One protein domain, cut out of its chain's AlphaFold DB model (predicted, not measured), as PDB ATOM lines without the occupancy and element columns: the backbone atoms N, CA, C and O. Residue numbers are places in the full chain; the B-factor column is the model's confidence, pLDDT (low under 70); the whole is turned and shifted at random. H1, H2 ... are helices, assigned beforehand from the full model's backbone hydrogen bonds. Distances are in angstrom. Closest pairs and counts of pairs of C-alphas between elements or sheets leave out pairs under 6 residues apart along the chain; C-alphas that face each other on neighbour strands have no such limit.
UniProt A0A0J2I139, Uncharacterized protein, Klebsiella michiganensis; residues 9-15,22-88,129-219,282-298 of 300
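AT A GLANCE: This is residues 9 to 15, 22 to 88, 129 to 219 and 282 to 298 of the 300 residues of an uncharacterized protein of Klebsiella michiganensis (UniProt A0A0J2I139). Two long helices, H3 and H4, lie side by side and run opposite ways; shorter helices gather where H3 begins and H4 ends, and the other end of the pair reaches past them as an arm. H9 sits amid the shorter helices, H5 and H6 pack on the later part of H4, and H8 crosses H4 steeply. The printed part has 182 residues, with nine named helices, H1 to H9 in order, and no named strand: the class is all helix. It is compact, with a radius of gyration of the C-alphas of 18.6 A, and spans 61 by 40 by 34 A.

IN THESE COORDINATES: Find C-alpha 9 at (15.866, -37.774, -51.658), where H1, residues 9 to 14, begins. Beyond a cut, H2 holds residues 23 to 33. Find C-alpha 47 at (13.747, -56.986, -49.120); from there H3 runs to residue 79, 47.5 A away. After the next cut, H4 takes residues 129 to 159, 44.7 A long. H5 follows at 165 to 174, H6 at 177 to 188, H7 at 191 to 199, and H8 at 203 to 219, 24.5 A long. Past the last cut, H9 runs 20.9 A from residue 282 to C-alpha 296 at (17.587, -48.509, -54.323).

HOW THE PARTS SIT: Look first at H9, the hub, which touches five helices. It touches H7 at Ile 192 and Thr 291, whose C-alphas are the closest, 5.9 A apart. It only just touches H1, H2, H3 and H8, with 3 pairs of C-alphas within 8 A each; residue 49 alone of H3 takes part. H3, H4 and H9 form a bundle, helices at shallow tilts to each other. H3 and H4 touch at a shallow tilt of 10 degrees, opposite ways, closest at the C-alphas of Ser 48 and Ser 155, 5.2 A. H4 touches H5 with residues 150 to 158 alone, closest at the C-alphas of Glu 154 and Ala 168, 5.5 A. H6 touches H8, closest at the C-alphas of Pro 178 and Arg 208, 5.3 A. H7 and H8 touch only at the corner, about perpendicular at 89 degrees. H2 and H3 are apart. In each of the nine helices, every O i to N i+4 pair is within hydrogen-bond range.

THE WHOLE: The C-alphas of Gly 81 and Gly 162 are the two farthest apart, 61.8 A. Residues 16 to 21, 89 to 128 and 220 to 281 are not printed; the C-alpha gaps are 15.6 A, 6.1 A and 25.5 A. The link from H2 to H3, 13 residues, is long. Mean pLDDT of the printed part is 88.2; residues 42 to 43, 82 to 88 and 297 to 298 are under 70.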
ATOM      1  N   GLY A   9      16.801 -37.668 -52.783       81.50
ATOM      2  CA  GLY A   9      15.866 -37.774 -51.658       81.50
ATOM      3  C   GLY A   9      16.518 -37.541 -50.288       81.50
ATOM      4  O   GLY A   9      15.896 -36.953 -49.408       81.50
ATOM      5  N   LEU A  10      17.793 -37.916 -50.113       87.62
ATOM      6  CA  LEU A  10      18.529 -37.635 -48.875       87.62
ATOM      7  C   LEU A  10      18.987 -36.174 -48.796       87.62
ATOM      8  O   LEU A  10      19.012 -35.597 -47.709       87.62
ATOM      9  N   LYS A  11      19.331 -35.553 -49.936       83.75
ATOM     10  CA  LYS A  11      19.746 -34.139 -49.976       83.75
ATOM     11  C   LYS A  11      18.628 -33.250 -49.473       83.75
ATOM     12  O   LYS A  11      18.827 -32.481 -48.540       83.75
ATOM     13  N   GLU A  12      17.448 -33.381 -50.068       81.81
ATOM     14  CA  GLU A  12      16.290 -32.549 -49.740       81.81
ATOM     15  C   GLU A  12      15.868 -32.742 -48.280       81.81
ATOM     16  O   GLU A  12      15.638 -31.762 -47.574       81.81
ATOM     17  N   ARG A  13      15.866 -33.995 -47.802       86.56
ATOM     18  CA  ARG A  13      15.481 -34.343 -46.429       86.56
ATOM     19  C   ARG A  13      16.414 -33.750 -45.372       86.56
ATOM     20  O   ARG A  13      15.927 -33.277 -44.350       86.56
ATOM     21  N   TYR A  14      17.732 -33.774 -45.594       87.56
ATOM     22  CA  TYR A  14      18.701 -33.402 -44.555       87.56
ATOM     23  C   TYR A  14      19.313 -32.006 -44.693       87.56
ATOM     24  O   TYR A  14      19.992 -31.548 -43.774       87.56
ATOM     25  N   THR A  15      19.047 -31.286 -45.788       77.06
ATOM     26  CA  THR A  15      19.608 -29.937 -46.006       77.06
ATOM     27  C   THR A  15      19.340 -28.986 -44.831       77.06
ATOM     28  O   THR A  15      20.220 -28.211 -44.459       77.06
ATOM     29  N   TYR A  22      22.896 -28.122 -31.924       89.00
ATOM     30  CA  TYR A  22      22.188 -28.401 -30.675       89.00
ATOM     31  C   TYR A  22      21.423 -29.731 -30.751       89.00
ATOM     32  O   TYR A  22      20.384 -29.819 -31.413       89.00
ATOM     33  N   GLY A  23      21.935 -30.761 -30.070       89.69
ATOM     34  CA  GLY A  23      21.443 -32.140 -30.189       89.69
ATOM     35  C   GLY A  23      19.951 -32.323 -29.880       89.69
ATOM     36  O   GLY A  23      19.255 -32.982 -30.650       89.69
ATOM     37  N   LEU A  24      19.427 -31.693 -28.825       91.06
ATOM     38  CA  LEU A  24      17.999 -31.753 -28.475       91.06
ATOM     39  C   LEU A  24      17.093 -31.190 -29.581       91.06
ATOM     40  O   LEU A  24      16.086 -31.804 -29.928       91.06
ATOM     41  N   LEU A  25      17.465 -30.052 -30.179       92.00
ATOM     42  CA  LEU A  25      16.721 -29.485 -31.310       92.00
ATOM     43  C   LEU A  25      16.815 -30.381 -32.545       92.00
ATOM     44  O   LEU A  25      15.825 -30.558 -33.249       92.00
ATOM     45  N   LYS A  26      17.980 -30.991 -32.787       92.19
ATOM     46  CA  LYS A  26      18.132 -31.965 -33.869       92.19
ATOM     47  C   LYS A  26      17.201 -33.164 -33.677       92.19
ATOM     48  O   LYS A  26      16.565 -33.577 -34.639       92.19
ATOM     49  N   MET A  27      17.085 -33.704 -32.461       93.62
ATOM     50  CA  MET A  27      16.166 -34.816 -32.185       93.62
ATOM     51  C   MET A  27      14.708 -34.417 -32.427       93.62
ATOM     52  O   MET A  27      13.992 -35.154 -33.099       93.62
ATOM     53  N   ALA A  28      14.295 -33.230 -31.973       92.12
ATOM     54  CA  ALA A  28      12.948 -32.715 -32.223       92.12
ATOM     55  C   ALA A  28      12.654 -32.559 -33.727       92.12
ATOM     56  O   ALA A  28      11.608 -32.983 -34.209       92.12
ATOM     57  N   MET A  29      13.600 -32.025 -34.503       92.50
ATOM     58  CA  MET A  29      13.427 -31.896 -35.953       92.50
ATOM     59  C   MET A  29      13.431 -33.249 -36.668       92.50
ATOM     60  O   MET A  29      12.650 -33.450 -37.592       92.50
ATOM     61  N   LEU A  30      14.268 -34.202 -36.245       92.94
ATOM     62  CA  LEU A  30      14.210 -35.567 -36.771       92.94
ATOM     63  C   LEU A  30      12.849 -36.210 -36.502       92.94
ATOM     64  O   LEU A  30      12.352 -36.933 -37.359       92.94
ATOM     65  N   GLU A  31      12.245 -35.951 -35.346       92.38
ATOM     66  CA  GLU A  31      10.906 -36.427 -35.006       92.38
ATOM     67  C   GLU A  31       9.836 -35.812 -35.916       92.38
ATOM     68  O   GLU A  31       9.020 -36.551 -36.467       92.38
ATOM     69  N   GLU A  32       9.901 -34.505 -36.190       91.62
ATOM     70  CA  GLU A  32       9.003 -33.831 -37.143       91.62
ATOM     71  C   GLU A  32       9.115 -34.404 -38.567       91.62
ATOM     72  O   GLU A  32       8.114 -34.647 -39.245       91.62
ATOM     73  N   ILE A  33      10.333 -34.694 -39.025       90.31
ATOM     74  CA  ILE A  33      10.577 -35.318 -40.336       90.31
ATOM     75  C   ILE A  33      10.093 -36.793 -40.345       90.31
ATOM     76  O   ILE A  33       9.828 -37.376 -41.405       90.31
ATOM     77  N   ASN A  34       9.937 -37.408 -39.170       90.44
ATOM     78  CA  ASN A  34       9.558 -38.809 -38.977       90.44
ATOM     79  C   ASN A  34       8.137 -39.027 -38.442       90.44
ATOM     80  O   ASN A  34       7.828 -40.138 -38.011       90.44
ATOM     81  N   ILE A  35       7.252 -38.028 -38.539       88.88
ATOM     82  CA  ILE A  35       5.851 -38.128 -38.082       88.88
ATOM     83  C   ILE A  35       5.113 -39.310 -38.728       88.88
ATOM     84  O   ILE A  35       4.311 -39.984 -38.084       88.88
ATOM     85  N   ASN A  36       5.376 -39.570 -40.008       89.31
ATOM     86  CA  ASN A  36       4.743 -40.672 -40.727       89.31
ATOM     87  C   ASN A  36       5.480 -41.997 -40.481       89.31
ATOM     88  O   ASN A  36       6.694 -41.977 -40.256       89.31
ATOM     89  N   PRO A  37       4.800 -43.154 -40.598       89.50
ATOM     90  CA  PRO A  37       5.454 -44.463 -40.604       89.50
ATOM     91  C   PRO A  37       6.585 -44.539 -41.637       89.50
ATOM     92  O   PRO A  37       6.597 -43.780 -42.611       89.50
ATOM     93  N   MET A  38       7.533 -45.460 -41.447       91.12
ATOM     94  CA  MET A  38       8.520 -45.740 -42.493       91.12
ATOM     95  C   MET A  38       7.779 -46.185 -43.762       91.12
ATOM     96  O   MET A  38       6.936 -47.083 -43.656       91.12
ATOM     97  N   PRO A  39       8.036 -45.558 -44.926       85.62
ATOM     98  CA  PRO A  39       7.371 -45.941 -46.163       85.62
ATOM     99  C   PRO A  39       7.769 -47.368 -46.527       85.62
ATOM    100  O   PRO A  39       8.904 -47.756 -46.264       85.62
ATOM    101  N   VAL A  40       6.840 -48.120 -47.115       78.75
ATOM    102  CA  VAL A  40       7.080 -49.458 -47.665       78.75
ATOM    103  C   VAL A  40       6.493 -49.472 -49.068       78.75
ATOM    104  O   VAL A  40       5.287 -49.266 -49.227       78.75
ATOM    105  N   SER A  41       7.333 -49.689 -50.073       74.62
ATOM    106  CA  SER A  41       6.950 -49.769 -51.482       74.62
ATOM    107  C   SER A  41       7.140 -51.204 -51.971       74.62
ATOM    108  O   SER A  41       8.258 -51.562 -52.344       74.62
ATOM    109  N   PRO A  42       6.076 -52.035 -52.001       62.09
ATOM    110  CA  PRO A  42       6.189 -53.437 -52.389       62.09
ATOM    111  C   PRO A  42       6.854 -53.607 -53.761       62.09
ATOM    112  O   PRO A  42       6.303 -53.179 -54.777       62.09
ATOM    113  N   GLY A  43       8.030 -54.237 -53.786       62.16
ATOM    114  CA  GLY A  43       8.806 -54.486 -55.007       62.16
ATOM    115  C   GLY A  43       9.566 -53.277 -55.570       62.16
ATOM    116  O   GLY A  43      10.182 -53.413 -56.627       62.16
ATOM    117  N   GLY A  44       9.517 -52.126 -54.893       75.19
ATOM    118  CA  GLY A  44      10.359 -50.958 -55.168       75.19
ATOM    119  C   GLY A  44      11.538 -50.835 -54.200       75.19
ATOM    120  O   GLY A  44      12.609 -50.405 -54.618       75.19
ATOM    121  N   ASP A  45      11.351 -51.255 -52.947       84.31
ATOM    122  CA  ASP A  45      12.397 -51.237 -51.922       84.31
ATOM    123  C   ASP A  45      13.126 -52.592 -51.832       84.31
ATOM    124  O   ASP A  45      12.631 -53.634 -52.279       84.31
ATOM    125  N   SER A  46      14.310 -52.601 -51.214       89.12
ATOM    126  CA  SER A  46      15.024 -53.841 -50.903       89.12
ATOM    127  C   SER A  46      14.235 -54.727 -49.939       89.12
ATOM    128  O   SER A  46      13.515 -54.253 -49.053       89.12
ATOM    129  N   LYS A  47      14.429 -56.049 -50.033       88.62
ATOM    130  CA  LYS A  47      13.747 -56.986 -49.120       88.62
ATOM    131  C   LYS A  47      14.175 -56.754 -47.676       88.62
ATOM    132  O   LYS A  47      13.364 -56.899 -46.761       88.62
ATOM    133  N   SER A  48      15.447 -56.409 -47.466       90.69
ATOM    134  CA  SER A  48      15.965 -56.059 -46.145       90.69
ATOM    135  C   SER A  48      15.214 -54.874 -45.522       90.69
ATOM    136  O   SER A  48      14.838 -54.936 -44.348       90.69
ATOM    137  N   TYR A  49      14.929 -53.834 -46.310       93.94
ATOM    138  CA  TYR A  49      14.215 -52.647 -45.862       93.94
ATOM    139  C   TYR A  49      12.726 -52.907 -45.637       93.94
ATOM    140  O   TYR A  49      12.198 -52.500 -44.601       93.94
ATOM    141  N   GLU A  50      12.051 -53.630 -46.536       90.69
ATOM    142  CA  GLU A  50      10.636 -54.000 -46.372       90.69
ATOM    143  C   GLU A  50      10.397 -54.751 -45.048       90.69
ATOM    144  O   GLU A  50       9.468 -54.442 -44.300       90.69
ATOM    145  N   VAL A  51      11.273 -55.707 -44.713       88.75
ATOM    146  CA  VAL A  51      11.175 -56.466 -43.457       88.75
ATOM    147  C   VAL A  51      11.406 -55.561 -42.248       88.75
ATOM    148  O   VAL A  51      10.605 -55.579 -41.313       88.75
ATOM    149  N   PHE A  52      12.473 -54.753 -42.251       94.69
ATOM    150  CA  PHE A  52      12.758 -53.867 -41.121       94.69
ATOM    151  C   PHE A  52      11.638 -52.849 -40.900       94.69
ATOM    152  O   PHE A  52      11.160 -52.703 -39.780       94.69
ATOM    153  N   SER A  53      11.219 -52.152 -41.955       94.56
ATOM    154  CA  SER A  53      10.202 -51.099 -41.885       94.56
ATOM    155  C   SER A  53       8.858 -51.641 -41.397       94.56
ATOM    156  O   SER A  53       8.228 -51.010 -40.549       94.56
ATOM    157  N   SER A  54       8.450 -52.833 -41.844       92.69
ATOM    158  CA  SER A  54       7.242 -53.507 -41.356       92.69
ATOM    159  C   SER A  54       7.311 -53.793 -39.851       92.69
ATOM    160  O   SER A  54       6.424 -53.378 -39.102       92.69
ATOM    161  N   GLU A  55       8.374 -54.454 -39.388       94.19
ATOM    162  CA  GLU A  55       8.534 -54.820 -37.972       94.19
ATOM    163  C   GLU A  55       8.739 -53.591 -37.071       94.19
ATOM    164  O   GLU A  55       8.177 -53.507 -35.975       94.19
ATOM    165  N   PHE A  56       9.494 -52.596 -37.545       95.38
ATOM    166  CA  PHE A  56       9.695 -51.323 -36.860       95.38
ATOM    167  C   PHE A  56       8.375 -50.558 -36.717       95.38
ATOM    168  O   PHE A  56       8.009 -50.161 -35.613       95.38
ATOM    169  N   ASN A  57       7.608 -50.405 -37.799       94.31
ATOM    170  CA  ASN A  57       6.301 -49.749 -37.746       94.31
ATOM    171  C   ASN A  57       5.339 -50.493 -36.805       94.31
ATOM    172  O   ASN A  57       4.637 -49.851 -36.023       94.31
ATOM    173  N   ALA A  58       5.326 -51.830 -36.828       93.69
ATOM    174  CA  ALA A  58       4.478 -52.630 -35.949       93.69
ATOM    175  C   ALA A  58       4.805 -52.409 -34.462       93.69
ATOM    176  O   ALA A  58       3.894 -52.157 -33.669       93.69
ATOM    177  N   ILE A  59       6.088 -52.443 -34.073       93.88
ATOM    178  CA  ILE A  59       6.470 -52.200 -32.673       93.88
ATOM    179  C   ILE A  59       6.198 -50.750 -32.250       93.88
ATOM    180  O   ILE A  59       5.723 -50.538 -31.135       93.88
ATOM    181  N   MET A  60       6.408 -49.771 -33.140       92.69
ATOM    182  CA  MET A  60       6.068 -48.367 -32.874       92.69
ATOM    183  C   MET A  60       4.567 -48.191 -32.637       92.69
ATOM    184  O   MET A  60       4.177 -47.538 -31.677       92.69
ATOM    185  N   LEU A  61       3.711 -48.816 -33.451       90.62
ATOM    186  CA  LEU A  61       2.258 -48.756 -33.262       90.62
ATOM    187  C   LEU A  61       1.832 -49.323 -31.905       90.62
ATOM    188  O   LEU A  61       1.003 -48.718 -31.227       90.62
ATOM    189  N   VAL A  62       2.410 -50.453 -31.487       91.44
ATOM    190  CA  VAL A  62       2.120 -51.047 -30.176       91.44
ATOM    191  C   VAL A  62       2.606 -50.137 -29.047       91.44
ATOM    192  O   VAL A  62       1.840 -49.872 -28.120       91.44
ATOM    193  N   ALA A  63       3.839 -49.629 -29.125       90.12
ATOM    194  CA  ALA A  63       4.393 -48.725 -28.120       90.12
ATOM    195  C   ALA A  63       3.544 -47.451 -27.986       90.12
ATOM    196  O   ALA A  63       3.047 -47.160 -26.898       90.12
ATOM    197  N   HIS A  64       3.268 -46.769 -29.101       88.94
ATOM    198  CA  HIS A  64       2.452 -45.556 -29.126       88.94
ATOM    199  C   HIS A  64       1.021 -45.806 -28.642       88.94
ATOM    200  O   HIS A  64       0.445 -44.956 -27.969       88.94
ATOM    201  N   PHE A  65       0.419 -46.958 -28.958       89.06
ATOM    202  CA  PHE A  65      -0.908 -47.306 -28.448       89.06
ATOM    203  C   PHE A  65      -0.923 -47.350 -26.915       89.06
ATOM    204  O   PHE A  65      -1.770 -46.710 -26.294       89.06
ATOM    205  N   TYR A  66       0.031 -48.053 -26.299       86.69
ATOM    206  CA  TYR A  66       0.123 -48.129 -24.840       86.69
ATOM    207  C   TYR A  66       0.492 -46.787 -24.199       86.69
ATOM    208  O   TYR A  66      -0.113 -46.414 -23.195       86.69
ATOM    209  N   GLU A  67       1.445 -46.047 -24.772       84.88
ATOM    210  CA  GLU A  67       1.822 -44.707 -24.303       84.88
ATOM    211  C   GLU A  67       0.612 -43.758 -24.312       84.88
ATOM    212  O   GLU A  67       0.323 -43.112 -23.303       84.88
ATOM    213  N   ASN A  68      -0.163 -43.749 -25.403       85.19
ATOM    214  CA  ASN A  68      -1.365 -42.927 -25.527       85.19
ATOM    215  C   ASN A  68      -2.480 -43.362 -24.570       85.19
ATOM    216  O   ASN A  68      -3.140 -42.502 -23.992       85.19
ATOM    217  N   LEU A  69      -2.687 -44.668 -24.359       83.94
ATOM    218  CA  LEU A  69      -3.650 -45.154 -23.363       83.94
ATOM    219  C   LEU A  69      -3.326 -44.623 -21.964       83.94
ATOM    220  O   LEU A  69      -4.217 -44.127 -21.276       83.94
ATOM    221  N   MET A  70      -2.056 -44.699 -21.559       79.69
ATOM    222  CA  MET A  70      -1.626 -44.194 -20.254       79.69
ATOM    223  C   MET A  70      -1.757 -42.671 -20.170       79.69
ATOM    224  O   MET A  70      -2.236 -42.161 -19.163       79.69
ATOM    225  N   TYR A  71      -1.390 -41.949 -21.231       81.50
ATOM    226  CA  TYR A  71      -1.513 -40.492 -21.290       81.50
ATOM    227  C   TYR A  71      -2.970 -40.010 -21.217       81.50
ATOM    228  O   TYR A  71      -3.275 -39.047 -20.515       81.50
ATOM    229  N   PHE A  72      -3.894 -40.668 -21.922       82.25
ATOM    230  CA  PHE A  72      -5.310 -40.303 -21.869       82.25
ATOM    231  C   PHE A  72      -5.940 -40.616 -20.516       82.25
ATOM    232  O   PHE A  72      -6.771 -39.837 -20.044       82.25
ATOM    233  N   GLU A  73      -5.537 -41.714 -19.880       77.38
ATOM    234  CA  GLU A  73      -5.981 -42.033 -18.526       77.38
ATOM    235  C   GLU A  73      -5.464 -41.008 -17.510       77.38
ATOM    236  O   GLU A  73      -6.238 -40.540 -16.672       77.38
ATOM    237  N   ASP A  74      -4.205 -40.576 -17.641       76.25
ATOM    238  CA  ASP A  74      -3.674 -39.473 -16.840       76.25
ATOM    239  C   ASP A  74      -4.524 -38.208 -17.022       76.25
ATOM    240  O   ASP A  74      -5.031 -37.638 -16.057       76.25
ATOM    241  N   LYS A  75      -4.765 -37.804 -18.275       79.69
ATOM    242  CA  LYS A  75      -5.570 -36.616 -18.593       79.69
ATOM    243  C   LYS A  75      -6.984 -36.691 -18.029       79.69
ATOM    244  O   LYS A  75      -7.499 -35.684 -17.547       79.69
ATOM    245  N   ARG A  76      -7.619 -37.865 -18.072       80.50
ATOM    246  CA  ARG A  76      -8.957 -38.082 -17.510       80.50
ATOM    247  C   ARG A  76      -8.971 -37.830 -16.001       80.50
ATOM    248  O   ARG A  76      -9.836 -37.106 -15.521       80.50
ATOM    249  N   LEU A  77      -8.008 -38.388 -15.267       73.94
ATOM    250  CA  LEU A  77      -7.897 -38.217 -13.813       73.94
ATOM    251  C   LEU A  77      -7.579 -36.766 -13.420       73.94
ATOM    252  O   LEU A  77      -8.132 -36.261 -12.442       73.94
ATOM    253  N   GLU A  78      -6.748 -36.090 -14.218       77.00
ATOM    254  CA  GLU A  78      -6.427 -34.661 -14.100       77.00
ATOM    255  C   GLU A  78      -7.705 -33.808 -14.148       77.00
ATOM    256  O   GLU A  78      -7.937 -32.955 -13.291       77.00
ATOM    257  N   LEU A  79      -8.582 -34.091 -15.118       84.06
ATOM    258  CA  LEU A  79      -9.873 -33.414 -15.281       84.06
ATOM    259  C   LEU A  79     -10.860 -33.710 -14.140       84.06
ATOM    260  O   LEU A  79     -11.732 -32.889 -13.861       84.06
ATOM    261  N   GLU A  80     -10.715 -34.847 -13.462       83.44
ATOM    262  CA  GLU A  80     -11.509 -35.229 -12.284       83.44
ATOM    263  C   GLU A  80     -11.000 -34.586 -10.980       83.44
ATOM    264  O   GLU A  80     -11.576 -34.809  -9.914       83.44
ATOM    265  N   GLY A  81      -9.950 -33.760 -11.050       76.00
ATOM    266  CA  GLY A  81      -9.380 -33.043  -9.906       76.00
ATOM    267  C   GLY A  81      -8.395 -33.869  -9.077       76.00
ATOM    268  O   GLY A  81      -7.989 -33.437  -7.995       76.00
ATOM    269  N   ASN A  82      -7.989 -35.042  -9.569       69.69
ATOM    270  CA  ASN A  82      -6.980 -35.870  -8.923       69.69
ATOM    271  C   ASN A  82      -5.584 -35.427  -9.385       69.69
ATOM    272  O   ASN A  82      -5.124 -35.814 -10.453       69.69
ATOM    273  N   ASN A  83      -4.904 -34.616  -8.567       59.41
ATOM    274  CA  ASN A  83      -3.573 -34.071  -8.888       59.41
ATOM    275  C   ASN A  83      -2.407 -34.959  -8.408       59.41
ATOM    276  O   ASN A  83      -1.274 -34.802  -8.866       59.41
ATOM    277  N   ASP A  84      -2.672 -35.904  -7.500       54.28
ATOM    278  CA  ASP A  84      -1.673 -36.847  -6.990       54.28
ATOM    279  C   ASP A  84      -1.653 -38.113  -7.857       54.28
ATOM    280  O   ASP A  84      -2.296 -39.125  -7.577       54.28
ATOM    281  N   PHE A  85      -0.896 -38.045  -8.953       52.78
ATOM    282  CA  PHE A  85      -0.766 -39.120  -9.938       52.78
ATOM    283  C   PHE A  85       0.042 -40.309  -9.416       52.78
ATOM    284  O   PHE A  85       1.229 -40.465  -9.719       52.78
ATOM    285  N   GLN A  86      -0.603 -41.185  -8.658       54.03
ATOM    286  CA  GLN A  86      -0.356 -42.617  -8.745       54.03
ATOM    287  C   GLN A  86      -1.575 -43.219  -9.444       54.03
ATOM    288  O   GLN A  86      -2.584 -43.457  -8.785       54.03
ATOM    289  N   ILE A  87      -1.499 -43.504 -10.754       62.53
ATOM    290  CA  ILE A  87      -2.432 -44.478 -11.334       62.53
ATOM    291  C   ILE A  87      -2.137 -45.781 -10.599       62.53
ATOM    292  O   ILE A  87      -1.156 -46.454 -10.903       62.53
ATOM    293  N   LYS A  88      -2.929 -46.101  -9.577       63.66
ATOM    294  CA  LYS A  88      -2.918 -47.428  -8.987       63.66
ATOM    295  C   LYS A  88      -3.612 -48.323  -9.994       63.66
ATOM    296  O   LYS A  88      -4.834 -48.276 -10.119       63.66
ATOM    297  N   ASP A 129       2.977 -46.812 -10.423       70.44
ATOM    298  CA  ASP A 129       2.752 -48.032 -11.234       70.44
ATOM    299  C   ASP A 129       2.894 -47.749 -12.731       70.44
ATOM    300  O   ASP A 129       3.516 -48.530 -13.444       70.44
ATOM    301  N   GLN A 130       2.398 -46.604 -13.201       74.31
ATOM    302  CA  GLN A 130       2.557 -46.176 -14.589       74.31
ATOM    303  C   GLN A 130       4.028 -46.081 -14.998       74.31
ATOM    304  O   GLN A 130       4.408 -46.641 -16.018       74.31
ATOM    305  N   SER A 131       4.876 -45.417 -14.203       74.31
ATOM    306  CA  SER A 131       6.312 -45.310 -14.504       74.31
ATOM    307  C   SER A 131       6.978 -46.685 -14.573       74.31
ATOM    308  O   SER A 131       7.857 -46.910 -15.403       74.31
ATOM    309  N   PHE A 132       6.525 -47.623 -13.737       78.75
ATOM    310  CA  PHE A 132       6.954 -49.015 -13.795       78.75
ATOM    311  C   PHE A 132       6.525 -49.700 -15.105       78.75
ATOM    312  O   PHE A 132       7.384 -50.256 -15.790       78.75
ATOM    313  N   VAL A 133       5.237 -49.652 -15.464       81.00
ATOM    314  CA  VAL A 133       4.705 -50.296 -16.680       81.00
ATOM    315  C   VAL A 133       5.338 -49.699 -17.932       81.00
ATOM    316  O   VAL A 133       5.832 -50.439 -18.780       81.00
ATOM    317  N   LEU A 134       5.411 -48.371 -18.000       82.00
ATOM    318  CA  LEU A 134       6.031 -47.642 -19.100       82.00
ATOM    319  C   LEU A 134       7.509 -48.023 -19.253       82.00
ATOM    320  O   LEU A 134       7.961 -48.334 -20.348       82.00
ATOM    321  N   SER A 135       8.253 -48.120 -18.148       82.50
ATOM    322  CA  SER A 135       9.646 -48.573 -18.185       82.50
ATOM    323  C   SER A 135       9.805 -50.006 -18.709       82.50
ATOM    324  O   SER A 135      10.798 -50.291 -19.381       82.50
ATOM    325  N   GLN A 136       8.865 -50.915 -18.416       85.44
ATOM    326  CA  GLN A 136       8.905 -52.270 -18.976       85.44
ATOM    327  C   GLN A 136       8.572 -52.279 -20.471       85.44
ATOM    328  O   GLN A 136       9.265 -52.958 -21.226       85.44
ATOM    329  N   LEU A 137       7.574 -51.501 -20.903       89.56
ATOM    330  CA  LEU A 137       7.237 -51.325 -22.319       89.56
ATOM    331  C   LEU A 137       8.445 -50.812 -23.111       89.56
ATOM    332  O   LEU A 137       8.865 -51.430 -24.083       89.56
ATOM    333  N   HIS A 138       9.066 -49.748 -22.615       90.69
ATOM    334  CA  HIS A 138      10.283 -49.153 -23.154       90.69
ATOM    335  C   HIS A 138      11.440 -50.152 -23.255       90.69
ATOM    336  O   HIS A 138      12.159 -50.194 -24.252       90.69
ATOM    337  N   LYS A 139      11.612 -51.018 -22.250       90.44
ATOM    338  CA  LYS A 139      12.616 -52.085 -22.314       90.44
ATOM    339  C   LYS A 139      12.312 -53.097 -23.423       90.44
ATOM    340  O   LYS A 139      13.237 -53.501 -24.125       90.44
ATOM    341  N   LEU A 140      11.056 -53.527 -23.553       91.12
ATOM    342  CA  LEU A 140      10.644 -54.469 -24.598       91.12
ATOM    343  C   LEU A 140      10.885 -53.877 -25.980       91.12
ATOM    344  O   LEU A 140      11.507 -54.514 -26.820       91.12
ATOM    345  N   GLU A 141      10.465 -52.636 -26.178       94.25
ATOM    346  CA  GLU A 141      10.646 -51.929 -27.433       94.25
ATOM    347  C   GLU A 141      12.126 -51.751 -27.795       94.25
ATOM    348  O   GLU A 141      12.527 -52.094 -28.905       94.25
ATOM    349  N   PHE A 142      12.959 -51.309 -26.847       94.19
ATOM    350  CA  PHE A 142      14.399 -51.154 -27.055       94.19
ATOM    351  C   PHE A 142      15.053 -52.465 -27.519       94.19
ATOM    352  O   PHE A 142      15.846 -52.476 -28.461       94.19
ATOM    353  N   ILE A 143      14.695 -53.593 -26.894       92.56
ATOM    354  CA  ILE A 143      15.202 -54.921 -27.269       92.56
ATOM    355  C   ILE A 143      14.663 -55.362 -28.638       92.56
ATOM    356  O   ILE A 143      15.423 -55.917 -29.437       92.56
ATOM    357  N   SER A 144      13.383 -55.116 -28.924       94.56
ATOM    358  CA  SER A 144      12.767 -55.444 -30.213       94.56
ATOM    359  C   SER A 144      13.421 -54.681 -31.362       94.56
ATOM    360  O   SER A 144      13.859 -55.306 -32.321       94.56
ATOM    361  N   VAL A 145      13.595 -53.360 -31.243       95.12
ATOM    362  CA  VAL A 145      14.251 -52.538 -32.279       95.12
ATOM    363  C   VAL A 145      15.691 -52.998 -32.520       95.12
ATOM    364  O   VAL A 145      16.105 -53.120 -33.671       95.12
ATOM    365  N   PHE A 146      16.440 -53.354 -31.468       93.19
ATOM    366  CA  PHE A 146      17.761 -53.974 -31.632       93.19
ATOM    367  C   PHE A 146      17.711 -55.274 -32.434       93.19
ATOM    368  O   PHE A 146      18.564 -55.507 -33.285       93.19
ATOM    369  N   SER A 147      16.711 -56.111 -32.173       92.69
ATOM    370  CA  SER A 147      16.551 -57.397 -32.854       92.69
ATOM    371  C   SER A 147      16.170 -57.199 -34.329       92.69
ATOM    372  O   SER A 147      16.659 -57.919 -35.197       92.69
ATOM    373  N   HIS A 148      15.364 -56.175 -34.634       95.31
ATOM    374  CA  HIS A 148      15.060 -55.774 -36.009       95.31
ATOM    375  C   HIS A 148      16.315 -55.279 -36.737       95.31
ATOM    376  O   HIS A 148      16.545 -55.674 -37.877       95.31
ATOM    377  N   LEU A 149      17.174 -54.487 -36.080       95.25
ATOM    378  CA  LEU A 149      18.458 -54.065 -36.654       95.25
ATOM    379  C   LEU A 149      19.397 -55.255 -36.917       95.25
ATOM    380  O   LEU A 149      20.060 -55.289 -37.950       95.25
ATOM    381  N   GLU A 150      19.447 -56.251 -36.025       93.56
ATOM    382  CA  GLU A 150      20.224 -57.483 -36.247       93.56
ATOM    383  C   GLU A 150      19.729 -58.247 -37.483       93.56
ATOM    384  O   GLU A 150      20.536 -58.638 -38.330       93.56
ATOM    385  N   ALA A 151      18.411 -58.411 -37.620       93.94
ATOM    386  CA  ALA A 151      17.798 -59.058 -38.780       93.94
ATOM    387  C   ALA A 151      18.015 -58.260 -40.079       93.94
ATOM    388  O   ALA A 151      18.245 -58.845 -41.142       93.94
ATOM    389  N   TYR A 152      17.985 -56.929 -39.992       95.94
ATOM    390  CA  TYR A 152      18.276 -56.031 -41.104       95.94
ATOM    391  C   TYR A 152      19.719 -56.193 -41.591       95.94
ATOM    392  O   TYR A 152      19.946 -56.464 -42.768       95.94
ATOM    393  N   VAL A 153      20.698 -56.134 -40.683       95.31
ATOM    394  CA  VAL A 153      22.119 -56.324 -41.016       95.31
ATOM    395  C   VAL A 153      22.388 -57.737 -41.550       95.31
ATOM    396  O   VAL A 153      23.164 -57.893 -42.494       95.31
ATOM    397  N   GLU A 154      21.731 -58.773 -41.007       94.88
ATOM    398  CA  GLU A 154      21.787 -60.127 -41.582       94.88
ATOM    399  C   GLU A 154      21.307 -60.137 -43.037       94.88
ATOM    400  O   GLU A 154      21.945 -60.743 -43.899       94.88
ATOM    401  N   SER A 155      20.196 -59.456 -43.311       94.19
ATOM    402  CA  SER A 155      19.596 -59.394 -44.643       94.19
ATOM    403  C   SER A 155      20.490 -58.638 -45.623       94.19
ATOM    404  O   SER A 155      20.720 -59.137 -46.720       94.19
ATOM    405  N   LEU A 156      21.094 -57.519 -45.208       95.56
ATOM    406  CA  LEU A 156      22.065 -56.775 -46.016       95.56
ATOM    407  C   LEU A 156      23.282 -57.622 -46.416       95.56
ATOM    408  O   LEU A 156      23.728 -57.579 -47.564       95.56
ATOM    409  N   LEU A 157      23.808 -58.430 -45.486       95.00
ATOM    410  CA  LEU A 157      24.919 -59.350 -45.761       95.00
ATOM    411  C   LEU A 157      24.579 -60.358 -46.864       95.00
ATOM    412  O   LEU A 157      25.461 -60.751 -47.626       95.00
ATOM    413  N   VAL A 158      23.326 -60.804 -46.933       94.69
ATOM    414  CA  VAL A 158      22.869 -61.756 -47.952       94.69
ATOM    415  C   VAL A 158      22.561 -61.042 -49.265       94.69
ATOM    416  O   VAL A 158      23.046 -61.466 -50.309       94.69
ATOM    417  N   GLU A 159      21.760 -59.979 -49.210       93.25
ATOM    418  CA  GLU A 159      21.195 -59.297 -50.377       93.25
ATOM    419  C   GLU A 159      22.245 -58.493 -51.149       93.25
ATOM    420  O   GLU A 159      22.324 -58.620 -52.367       93.25
ATOM    421  N   PHE A 160      23.095 -57.735 -50.449       94.00
ATOM    422  CA  PHE A 160      24.026 -56.795 -51.082       94.00
ATOM    423  C   PHE A 160      25.489 -57.231 -51.005       94.00
ATOM    424  O   PHE A 160      26.258 -56.967 -51.925       94.00
ATOM    425  N   VAL A 161      25.891 -57.928 -49.937       92.75
ATOM    426  CA  VAL A 161      27.279 -58.422 -49.794       92.75
ATOM    427  C   VAL A 161      27.449 -59.832 -50.390       92.75
ATOM    428  O   VAL A 161      28.570 -60.280 -50.630       92.75
ATOM    429  N   GLY A 162      26.352 -60.546 -50.663       91.69
ATOM    430  CA  GLY A 162      26.376 -61.854 -51.326       91.69
ATOM    431  C   GLY A 162      26.834 -63.019 -50.440       91.69
ATOM    432  O   GLY A 162      27.292 -64.044 -50.950       91.69
ATOM    433  N   LEU A 163      26.737 -62.900 -49.110       95.38
ATOM    434  CA  LEU A 163      27.022 -64.017 -48.208       95.38
ATOM    435  C   LEU A 163      25.895 -65.055 -48.232       95.38
ATOM    436  O   LEU A 163      24.708 -64.743 -48.254       95.38
ATOM    437  N   GLU A 164      26.263 -66.327 -48.085       95.19
ATOM    438  CA  GLU A 164      25.287 -67.377 -47.799       95.19
ATOM    439  C   GLU A 164      24.556 -67.102 -46.476       95.19
ATOM    440  O   GLU A 164      25.186 -66.821 -45.451       95.19
ATOM    441  N   ARG A 165      23.234 -67.314 -46.451       91.88
ATOM    442  CA  ARG A 165      22.376 -67.058 -45.279       91.88
ATOM    443  C   ARG A 165      22.895 -67.676 -43.975       91.88
ATOM    444  O   ARG A 165      22.909 -67.026 -42.936       91.88
ATOM    445  N   LYS A 166      23.398 -68.919 -44.018       94.06
ATOM    446  CA  LYS A 166      23.980 -69.585 -42.834       94.06
ATOM    447  C   LYS A 166      25.224 -68.864 -42.302       94.06
ATOM    448  O   LYS A 166      25.431 -68.828 -41.089       94.06
ATOM    449  N   ARG A 167      26.054 -68.312 -43.194       94.31
ATOM    450  CA  ARG A 167      27.264 -67.562 -42.830       94.31
ATOM    451  C   ARG A 167      26.909 -66.174 -42.308       94.31
ATOM    452  O   ARG A 167      27.472 -65.783 -41.292       94.31
ATOM    453  N   ALA A 168      25.947 -65.490 -42.930       93.06
ATOM    454  CA  ALA A 168      25.425 -64.209 -42.449       93.06
ATOM    455  C   ALA A 168      24.891 -64.326 -41.008       93.06
ATOM    456  O   ALA A 168      25.398 -63.653 -40.110       93.06
ATOM    457  N   ALA A 169      24.005 -65.293 -40.742       91.38
ATOM    458  CA  ALA A 169      23.471 -65.555 -39.401       91.38
ATOM    459  C   ALA A 169      24.555 -65.944 -38.374       91.38
ATOM    460  O   ALA A 169      24.460 -65.660 -37.178       91.38
ATOM    461  N   ALA A 170      25.604 -66.656 -38.800       92.00
ATOM    462  CA  ALA A 170      26.740 -66.958 -37.930       92.00
ATOM    463  C   ALA A 170      27.576 -65.706 -37.616       92.00
ATOM    464  O   ALA A 170      28.071 -65.587 -36.497       92.00
ATOM    465  N   LYS A 171      27.720 -64.789 -38.579       93.88
ATOM    466  CA  LYS A 171      28.473 -63.543 -38.422       93.88
ATOM    467  C   LYS A 171      27.767 -62.577 -37.473       93.88
ATOM    468  O   LYS A 171      28.414 -62.098 -36.545       93.88
ATOM    469  N   VAL A 172      26.454 -62.388 -37.629       91.00
ATOM    470  CA  VAL A 172      25.630 -61.549 -36.736       91.00
ATOM    471  C   VAL A 172      25.715 -62.028 -35.290       91.00
ATOM    472  O   VAL A 172      26.007 -61.242 -34.402       91.00
ATOM    473  N   ARG A 173      25.589 -63.337 -35.044       87.69
ATOM    474  CA  ARG A 173      25.651 -63.893 -33.677       87.69
ATOM    475  C   ARG A 173      27.013 -63.785 -32.992       87.69
ATOM    476  O   ARG A 173      27.077 -63.869 -31.771       87.69
ATOM    477  N   LYS A 174      28.102 -63.712 -33.760       88.50
ATOM    478  CA  LYS A 174      29.477 -63.712 -33.228       88.50
ATOM    479  C   LYS A 174      30.082 -62.316 -33.115       88.50
ATOM    480  O   LYS A 174      31.087 -62.166 -32.429       88.50
ATOM    481  N   SER A 175      29.515 -61.337 -33.811       87.50
ATOM    482  CA  SER A 175      30.056 -59.980 -33.900       87.50
ATOM    483  C   SER A 175      29.249 -59.033 -33.016       87.50
ATOM    484  O   SER A 175      28.092 -59.308 -32.706       87.50
ATOM    485  N   SER A 176      29.831 -57.897 -32.633       86.44
ATOM    486  CA  SER A 176      29.028 -56.809 -32.072       86.44
ATOM    487  C   SER A 176      28.196 -56.190 -33.204       86.44
ATOM    488  O   SER A 176      28.722 -55.951 -34.295       86.44
ATOM    489  N   LEU A 177      26.901 -55.943 -32.973       88.44
ATOM    490  CA  LEU A 177      26.041 -55.329 -33.993       88.44
ATOM    491  C   LEU A 177      26.604 -53.989 -34.513       88.44
ATOM    492  O   LEU A 177      26.621 -53.812 -35.728       88.44
ATOM    493  N   PRO A 178      27.109 -53.065 -33.669       89.44
ATOM    494  CA  PRO A 178      27.655 -51.794 -34.148       89.44
ATOM    495  C   PRO A 178      28.873 -51.951 -35.067       89.44
ATOM    496  O   PRO A 178      28.980 -51.244 -36.071       89.44
ATOM    497  N   ASP A 179      29.787 -52.876 -34.746       90.06
ATOM    498  CA  ASP A 179      30.962 -53.142 -35.586       90.06
ATOM    499  C   ASP A 179      30.546 -53.774 -36.910       90.06
ATOM    500  O   ASP A 179      30.974 -53.328 -37.974       90.06
ATOM    501  N   LEU A 180      29.658 -54.769 -36.847       93.44
ATOM    502  CA  LEU A 180      29.172 -55.455 -38.034       93.44
ATOM    503  C   LEU A 180      28.383 -54.520 -38.951       93.44
ATOM    504  O   LEU A 180      28.567 -54.556 -40.160       93.44
ATOM    505  N   MET A 181      27.538 -53.658 -38.387       94.44
ATOM    506  CA  MET A 181      26.806 -52.648 -39.144       94.44
ATOM    507  C   MET A 181      27.781 -51.708 -39.863       94.44
ATOM    508  O   MET A 181      27.663 -51.518 -41.066       94.44
ATOM    509  N   THR A 182      28.807 -51.202 -39.171       94.06
ATOM    510  CA  THR A 182      29.843 -50.347 -39.785       94.06
ATOM    511  C   THR A 182      30.566 -51.065 -40.934       94.06
ATOM    512  O   THR A 182      30.777 -50.486 -41.998       94.06
ATOM    513  N   GLU A 183      30.933 -52.334 -40.746       94.69
ATOM    514  CA  GLU A 183      31.580 -53.152 -41.778       94.69
ATOM    515  C   GLU A 183      30.680 -53.341 -43.013       94.69
ATOM    516  O   GLU A 183      31.122 -53.155 -44.150       94.69
ATOM    517  N   VAL A 184      29.413 -53.696 -42.794       95.06
ATOM    518  CA  VAL A 184      28.438 -53.963 -43.859       95.06
ATOM    519  C   VAL A 184      28.116 -52.702 -44.647       95.06
ATOM    520  O   VAL A 184      28.192 -52.734 -45.872       95.06
ATOM    521  N   LEU A 185      27.824 -51.585 -43.974       96.00
ATOM    522  CA  LEU A 185      27.499 -50.327 -44.651       96.00
ATOM    523  C   LEU A 185      28.671 -49.838 -45.514       96.00
ATOM    524  O   LEU A 185      28.460 -49.463 -46.665       96.00
ATOM    525  N   ASN A 186      29.910 -49.943 -45.019       94.81
ATOM    526  CA  ASN A 186      31.106 -49.656 -45.820       94.81
ATOM    527  C   ASN A 186      31.267 -50.585 -47.028       94.81
ATOM    528  O   ASN A 186      31.736 -50.145 -48.074       94.81
ATOM    529  N   SER A 187      30.909 -51.862 -46.882       95.06
ATOM    530  CA  SER A 187      31.012 -52.846 -47.966       95.06
ATOM    531  C   SER A 187      29.991 -52.591 -49.075       95.06
ATOM    532  O   SER A 187      30.287 -52.858 -50.236       95.06
ATOM    533  N   ILE A 188      28.808 -52.078 -48.721       94.06
ATOM    534  CA  ILE A 188      27.761 -51.696 -49.676       94.06
ATOM    535  C   ILE A 188      28.152 -50.397 -50.381       94.06
ATOM    536  O   ILE A 188      28.295 -50.367 -51.601       94.06
ATOM    537  N   ASN A 189      28.320 -49.316 -49.618       93.75
ATOM    538  CA  ASN A 189      28.763 -48.028 -50.129       93.75
ATOM    539  C   ASN A 189      29.304 -47.161 -48.973       93.75
ATOM    540  O   ASN A 189      28.520 -46.741 -48.119       93.75
ATOM    541  N   PRO A 190      30.606 -46.809 -48.951       93.12
ATOM    542  CA  PRO A 190      31.189 -45.970 -47.897       93.12
ATOM    543  C   PRO A 190      30.491 -44.613 -47.703       93.12
ATOM    544  O   PRO A 190      30.482 -44.080 -46.591       93.12
ATOM    545  N   MET A 191      29.841 -44.078 -48.748       92.81
ATOM    546  CA  MET A 191      29.064 -42.836 -48.662       92.81
ATOM    547  C   MET A 191      27.904 -42.927 -47.665       92.81
ATOM    548  O   MET A 191      27.497 -41.901 -47.129       92.81
ATOM    549  N   ILE A 192      27.388 -44.127 -47.371       95.00
ATOM    550  CA  ILE A 192      26.342 -44.321 -46.357       95.00
ATOM    551  C   ILE A 192      26.829 -43.806 -44.999       95.00
ATOM    552  O   ILE A 192      26.138 -43.031 -44.339       95.00
ATOM    553  N   ILE A 193      28.045 -44.188 -44.598       94.69
ATOM    554  CA  ILE A 193      28.631 -43.755 -43.325       94.69
ATOM    555  C   ILE A 193      28.942 -42.261 -43.348       94.69
ATOM    556  O   ILE A 193      28.723 -41.581 -42.347       94.69
ATOM    557  N   GLU A 194      29.410 -41.730 -44.481       92.38
ATOM    558  CA  GLU A 194      29.624 -40.287 -44.622       92.38
ATOM    559  C   GLU A 194      28.329 -39.496 -44.417       92.38
ATOM    560  O   GLU A 194      28.338 -38.510 -43.685       92.38
ATOM    561  N   VAL A 195      27.211 -39.945 -45.000       92.69
ATOM    562  CA  VAL A 195      25.906 -39.291 -44.839       92.69
ATOM    563  C   VAL A 195      25.391 -39.420 -43.405       92.69
ATOM    564  O   VAL A 195      24.906 -38.432 -42.858       92.69
ATOM    565  N   ILE A 196      25.544 -40.583 -42.760       94.00
ATOM    566  CA  ILE A 196      25.176 -40.759 -41.344       94.00
ATOM    567  C   ILE A 196      25.973 -39.793 -40.458       94.00
ATOM    568  O   ILE A 196      25.383 -39.083 -39.651       94.00
ATOM    569  N   ASN A 197      27.293 -39.708 -40.646       91.56
ATOM    570  CA  ASN A 197      28.150 -38.802 -39.875       91.56
ATOM    571  C   ASN A 197      27.894 -37.322 -40.199       91.56
ATOM    572  O   ASN A 197      28.127 -36.459 -39.353       91.56
ATOM    573  N   TYR A 198      27.437 -37.017 -41.415       89.06
ATOM    574  CA  TYR A 198      27.025 -35.672 -41.804       89.06
ATOM    575  C   TYR A 198      25.687 -35.271 -41.165       89.06
ATOM    576  O   TYR A 198      25.519 -34.118 -40.773       89.06
ATOM    577  N   LEU A 199      24.741 -36.208 -41.028       90.19
ATOM    578  CA  LEU A 199      23.521 -36.004 -40.247       90.19
ATOM    579  C   LEU A 199      23.864 -35.782 -38.768       90.19
ATOM    580  O   LEU A 199      23.470 -34.774 -38.171       90.19
ATOM    581  N   ASP A 200      24.619 -36.710 -38.185       91.38
ATOM    582  CA  ASP A 200      25.183 -36.562 -36.854       91.38
ATOM    583  C   ASP A 200      26.450 -37.410 -36.659       91.38
ATOM    584  O   ASP A 200      26.430 -38.637 -36.780       91.38
ATOM    585  N   LYS A 201      27.552 -36.749 -36.284       90.56
ATOM    586  CA  LYS A 201      28.857 -37.379 -36.029       90.56
ATOM    587  C   LYS A 201      28.812 -38.442 -34.926       90.56
ATOM    588  O   LYS A 201      29.649 -39.340 -34.905       90.56
ATOM    589  N   ASP A 202      27.865 -38.327 -34.000       92.94
ATOM    590  CA  ASP A 202      27.745 -39.192 -32.839       92.94
ATOM    591  C   ASP A 202      26.682 -40.286 -33.029       92.94
ATOM    592  O   ASP A 202      26.530 -41.124 -32.143       92.94
ATOM    593  N   ALA A 203      25.977 -40.353 -34.168       93.25
ATOM    594  CA  ALA A 203      24.909 -41.332 -34.405       93.25
ATOM    595  C   ALA A 203      25.383 -42.788 -34.227       93.25
ATOM    596  O   ALA A 203      24.846 -43.538 -33.411       93.25
ATOM    597  N   LEU A 204      26.441 -43.199 -34.937       94.12
ATOM    598  CA  LEU A 204      26.979 -44.565 -34.831       94.12
ATOM    599  C   LEU A 204      27.617 -44.834 -33.461       94.12
ATOM    600  O   LEU A 204      27.512 -45.940 -32.922       94.12
ATOM    601  N   ARG A 205      28.248 -43.810 -32.869       94.69
ATOM    602  CA  ARG A 205      28.803 -43.872 -31.510       94.69
ATOM    603  C   ARG A 205      27.693 -44.082 -30.474       94.69
ATOM    604  O   ARG A 205      27.873 -44.868 -29.545       94.69
ATOM    605  N   PHE A 206      26.537 -43.460 -30.674       95.50
ATOM    606  CA  PHE A 206      25.352 -43.630 -29.847       95.50
ATOM    607  C   PHE A 206      24.734 -45.023 -30.005       95.50
ATOM    608  O   PHE A 206      24.481 -45.679 -28.999       95.50
ATOM    609  N   ILE A 207      24.597 -45.557 -31.227       95.31
ATOM    610  CA  ILE A 207      24.146 -46.950 -31.429       95.31
ATOM    611  C   ILE A 207      25.078 -47.949 -30.727       95.31
ATOM    612  O   ILE A 207      24.620 -48.911 -30.102       95.31
ATOM    613  N   ARG A 208      26.394 -47.701 -30.763       95.19
ATOM    614  CA  ARG A 208      27.383 -48.512 -30.041       95.19
ATOM    615  C   ARG A 208      27.171 -48.481 -28.530       95.19
ATOM    616  O   ARG A 208      27.215 -49.528 -27.884       95.19
ATOM    617  N   PHE A 209      26.885 -47.311 -27.977       95.38
ATOM    618  CA  PHE A 209      26.533 -47.174 -26.571       95.38
ATOM    619  C   PHE A 209      25.206 -47.876 -26.228       95.38
ATOM    620  O   PHE A 209      25.144 -48.635 -25.260       95.38
ATOM    621  N   CYS A 210      24.177 -47.743 -27.069       95.44
ATOM    622  CA  CYS A 210      22.913 -48.466 -26.921       95.44
ATOM    623  C   CYS A 210      23.111 -49.992 -26.906       95.44
ATOM    624  O   CYS A 210      22.466 -50.691 -26.124       95.44
ATOM    625  N   HIS A 211      24.054 -50.525 -27.688       94.44
ATOM    626  CA  HIS A 211      24.398 -51.947 -27.645       94.44
ATOM    627  C   HIS A 211      25.002 -52.358 -26.289       94.44
ATOM    628  O   HIS A 211      24.654 -53.409 -25.745       94.44
ATOM    629  N   LYS A 212      25.850 -51.514 -25.682       94.00
ATOM    630  CA  LYS A 212      26.354 -51.751 -24.316       94.00
ATOM    631  C   LYS A 212      25.224 -51.742 -23.287       94.00
ATOM    632  O   LYS A 212      25.186 -52.610 -22.416       94.00
ATOM    633  N   LEU A 213      24.275 -50.817 -23.414       94.19
ATOM    634  CA  LEU A 213      23.098 -50.761 -22.546       94.19
ATOM    635  C   LEU A 213      22.207 -51.989 -22.695       94.19
ATOM    636  O   LEU A 213      21.781 -52.550 -21.688       94.19
ATOM    637  N   ARG A 214      21.973 -52.467 -23.922       93.31
ATOM    638  CA  ARG A 214      21.264 -53.734 -24.156       93.31
ATOM    639  C   ARG A 214      21.924 -54.860 -23.364       93.31
ATOM    640  O   ARG A 214      21.241 -55.557 -22.619       93.31
ATOM    641  N   ASN A 215      23.246 -54.999 -23.458       91.62
ATOM    642  CA  ASN A 215      23.985 -56.030 -22.726       91.62
ATOM    643  C   ASN A 215      23.882 -55.846 -21.205       91.62
ATOM    644  O   ASN A 215      23.675 -56.825 -20.488       91.62
ATOM    645  N   LEU A 216      23.927 -54.606 -20.708       93.31
ATOM    646  CA  LEU A 216      23.688 -54.301 -19.295       93.31
ATOM    647  C   LEU A 216      22.290 -54.757 -18.848       93.31
ATOM    648  O   LEU A 216      22.139 -55.377 -17.794       93.31
ATOM    649  N   HIS A 217      21.264 -54.495 -19.658       90.88
ATOM    650  CA  HIS A 217      19.874 -54.868 -19.386       90.88
ATOM    651  C   HIS A 217      19.590 -56.368 -19.497       90.88
ATOM    652  O   HIS A 217      18.690 -56.860 -18.802       90.88
ATOM    653  N   THR A 218      20.352 -57.076 -20.327       87.00
ATOM    654  CA  THR A 218      20.264 -58.529 -20.511       87.00
ATOM    655  C   THR A 218      21.021 -59.284 -19.419       87.00
ATOM    656  O   THR A 218      20.482 -60.235 -18.859       87.00
ATOM    657  N   HIS A 219      22.237 -58.856 -19.071       85.94
ATOM    658  CA  HIS A 219      23.135 -59.622 -18.196       85.94
ATOM    659  C   HIS A 219      23.201 -59.108 -16.758       85.94
ATOM    660  O   HIS A 219      23.381 -59.908 -15.846       85.94
ATOM    661  N   LEU A 282      14.881 -42.834 -33.569       95.31
ATOM    662  CA  LEU A 282      15.192 -41.918 -34.666       95.31
ATOM    663  C   LEU A 282      16.456 -42.349 -35.411       95.31
ATOM    664  O   LEU A 282      16.402 -42.564 -36.616       95.31
ATOM    665  N   PHE A 283      17.573 -42.576 -34.715       96.06
ATOM    666  CA  PHE A 283      18.806 -42.997 -35.384       96.06
ATOM    667  C   PHE A 283      18.696 -44.377 -36.028       96.06
ATOM    668  O   PHE A 283      19.204 -44.560 -37.130       96.06
ATOM    669  N   SER A 284      18.014 -45.337 -35.395       96.31
ATOM    670  CA  SER A 284      17.793 -46.659 -35.997       96.31
ATOM    671  C   SER A 284      17.042 -46.537 -37.322       96.31
ATOM    672  O   SER A 284      17.454 -47.120 -38.324       96.31
ATOM    673  N   ARG A 285      15.979 -45.725 -37.343       95.38
ATOM    674  CA  ARG A 285      15.200 -45.429 -38.545       95.38
ATOM    675  C   ARG A 285      16.029 -44.720 -39.613       95.38
ATOM    676  O   ARG A 285      16.015 -45.155 -40.762       95.38
ATOM    677  N   GLU A 286      16.758 -43.665 -39.253       94.56
ATOM    678  CA  GLU A 286      17.535 -42.887 -40.224       94.56
ATOM    679  C   GLU A 286      18.683 -43.699 -40.825       94.56
ATOM    680  O   GLU A 286      18.914 -43.613 -42.026       94.56
ATOM    681  N   ILE A 287      19.366 -44.540 -40.042       95.81
ATOM    682  CA  ILE A 287      20.426 -45.416 -40.566       95.81
ATOM    683  C   ILE A 287      19.864 -46.352 -41.641       95.81
ATOM    684  O   ILE A 287      20.458 -46.483 -42.713       95.81
ATOM    685  N   VAL A 288      18.712 -46.974 -41.383       95.75
ATOM    686  CA  VAL A 288      18.062 -47.878 -42.342       95.75
ATOM    687  C   VAL A 288      17.567 -47.116 -43.574       95.75
ATOM    688  O   VAL A 288      17.801 -47.559 -44.695       95.75
ATOM    689  N   PHE A 289      16.951 -45.947 -43.386       93.94
ATOM    690  CA  PHE A 289      16.459 -45.111 -44.483       93.94
ATOM    691  C   PHE A 289      17.589 -44.596 -45.390       93.94
ATOM    692  O   PHE A 289      17.488 -44.676 -46.613       93.94
ATOM    693  N   ILE A 290      18.686 -44.108 -44.802       94.19
ATOM    694  CA  ILE A 290      19.874 -43.673 -45.548       94.19
ATOM    695  C   ILE A 290      20.436 -44.843 -46.345       94.19
ATOM    696  O   ILE A 290      20.704 -44.694 -47.533       94.19
ATOM    697  N   THR A 291      20.596 -46.003 -45.707       95.00
ATOM    698  CA  THR A 291      21.136 -47.200 -46.363       95.00
ATOM    699  C   THR A 291      20.274 -47.608 -47.555       95.00
ATOM    700  O   THR A 291      20.808 -47.820 -48.642       95.00
ATOM    701  N   GLU A 292      18.951 -47.635 -47.385       93.50
ATOM    702  CA  GLU A 292      18.022 -47.993 -48.458       93.50
ATOM    703  C   GLU A 292      18.111 -47.048 -49.653       93.50
ATOM    704  O   GLU A 292      18.150 -47.504 -50.790       93.50
ATOM    705  N   ALA A 293      18.231 -45.740 -49.424       91.31
ATOM    706  CA  ALA A 293      18.350 -44.789 -50.523       91.31
ATOM    707  C   ALA A 293      19.581 -45.052 -51.411       91.31
ATOM    708  O   ALA A 293      19.530 -44.788 -52.612       91.31
ATOM    709  N   PHE A 294      20.673 -45.588 -50.851       90.94
ATOM    710  CA  PHE A 294      21.830 -46.020 -51.638       90.94
ATOM    711  C   PHE A 294      21.600 -47.380 -52.307       90.94
ATOM    712  O   PHE A 294      21.983 -47.548 -53.465       90.94
ATOM    713  N   CYS A 295      20.945 -48.320 -51.626       88.69
ATOM    714  CA  CYS A 295      20.607 -49.632 -52.180       88.69
ATOM    715  C   CYS A 295      19.629 -49.548 -53.367       88.69
ATOM    716  O   CYS A 295      19.849 -50.204 -54.383       88.69
ATOM    717  N   GLY A 296      18.591 -48.711 -53.273       76.31
ATOM    718  CA  GLY A 296      17.587 -48.509 -54.323       76.31
ATOM    719  C   GLY A 296      18.094 -47.689 -55.516       76.31
ATOM    720  O   GLY A 296      17.610 -47.852 -56.631       76.31
ATOM    721  N   SER A 297      19.119 -46.850 -55.323       57.75
ATOM    722  CA  SER A 297      19.722 -46.046 -56.402       57.75
ATOM    723  C   SER A 297      20.630 -46.826 -57.369       57.75
ATOM    724  O   SER A 297      21.165 -46.243 -58.305       57.75
ATOM    725  N   GLY A 298      20.822 -48.133 -57.150       46.72
ATOM    726  CA  GLY A 298      21.636 -49.009 -58.004       46.72
ATOM    727  C   GLY A 298      20.888 -49.664 -59.172       46.72
ATOM    728  O   GLY A 298      21.459 -50.531 -59.830       46.72
TER     729      GLY A 298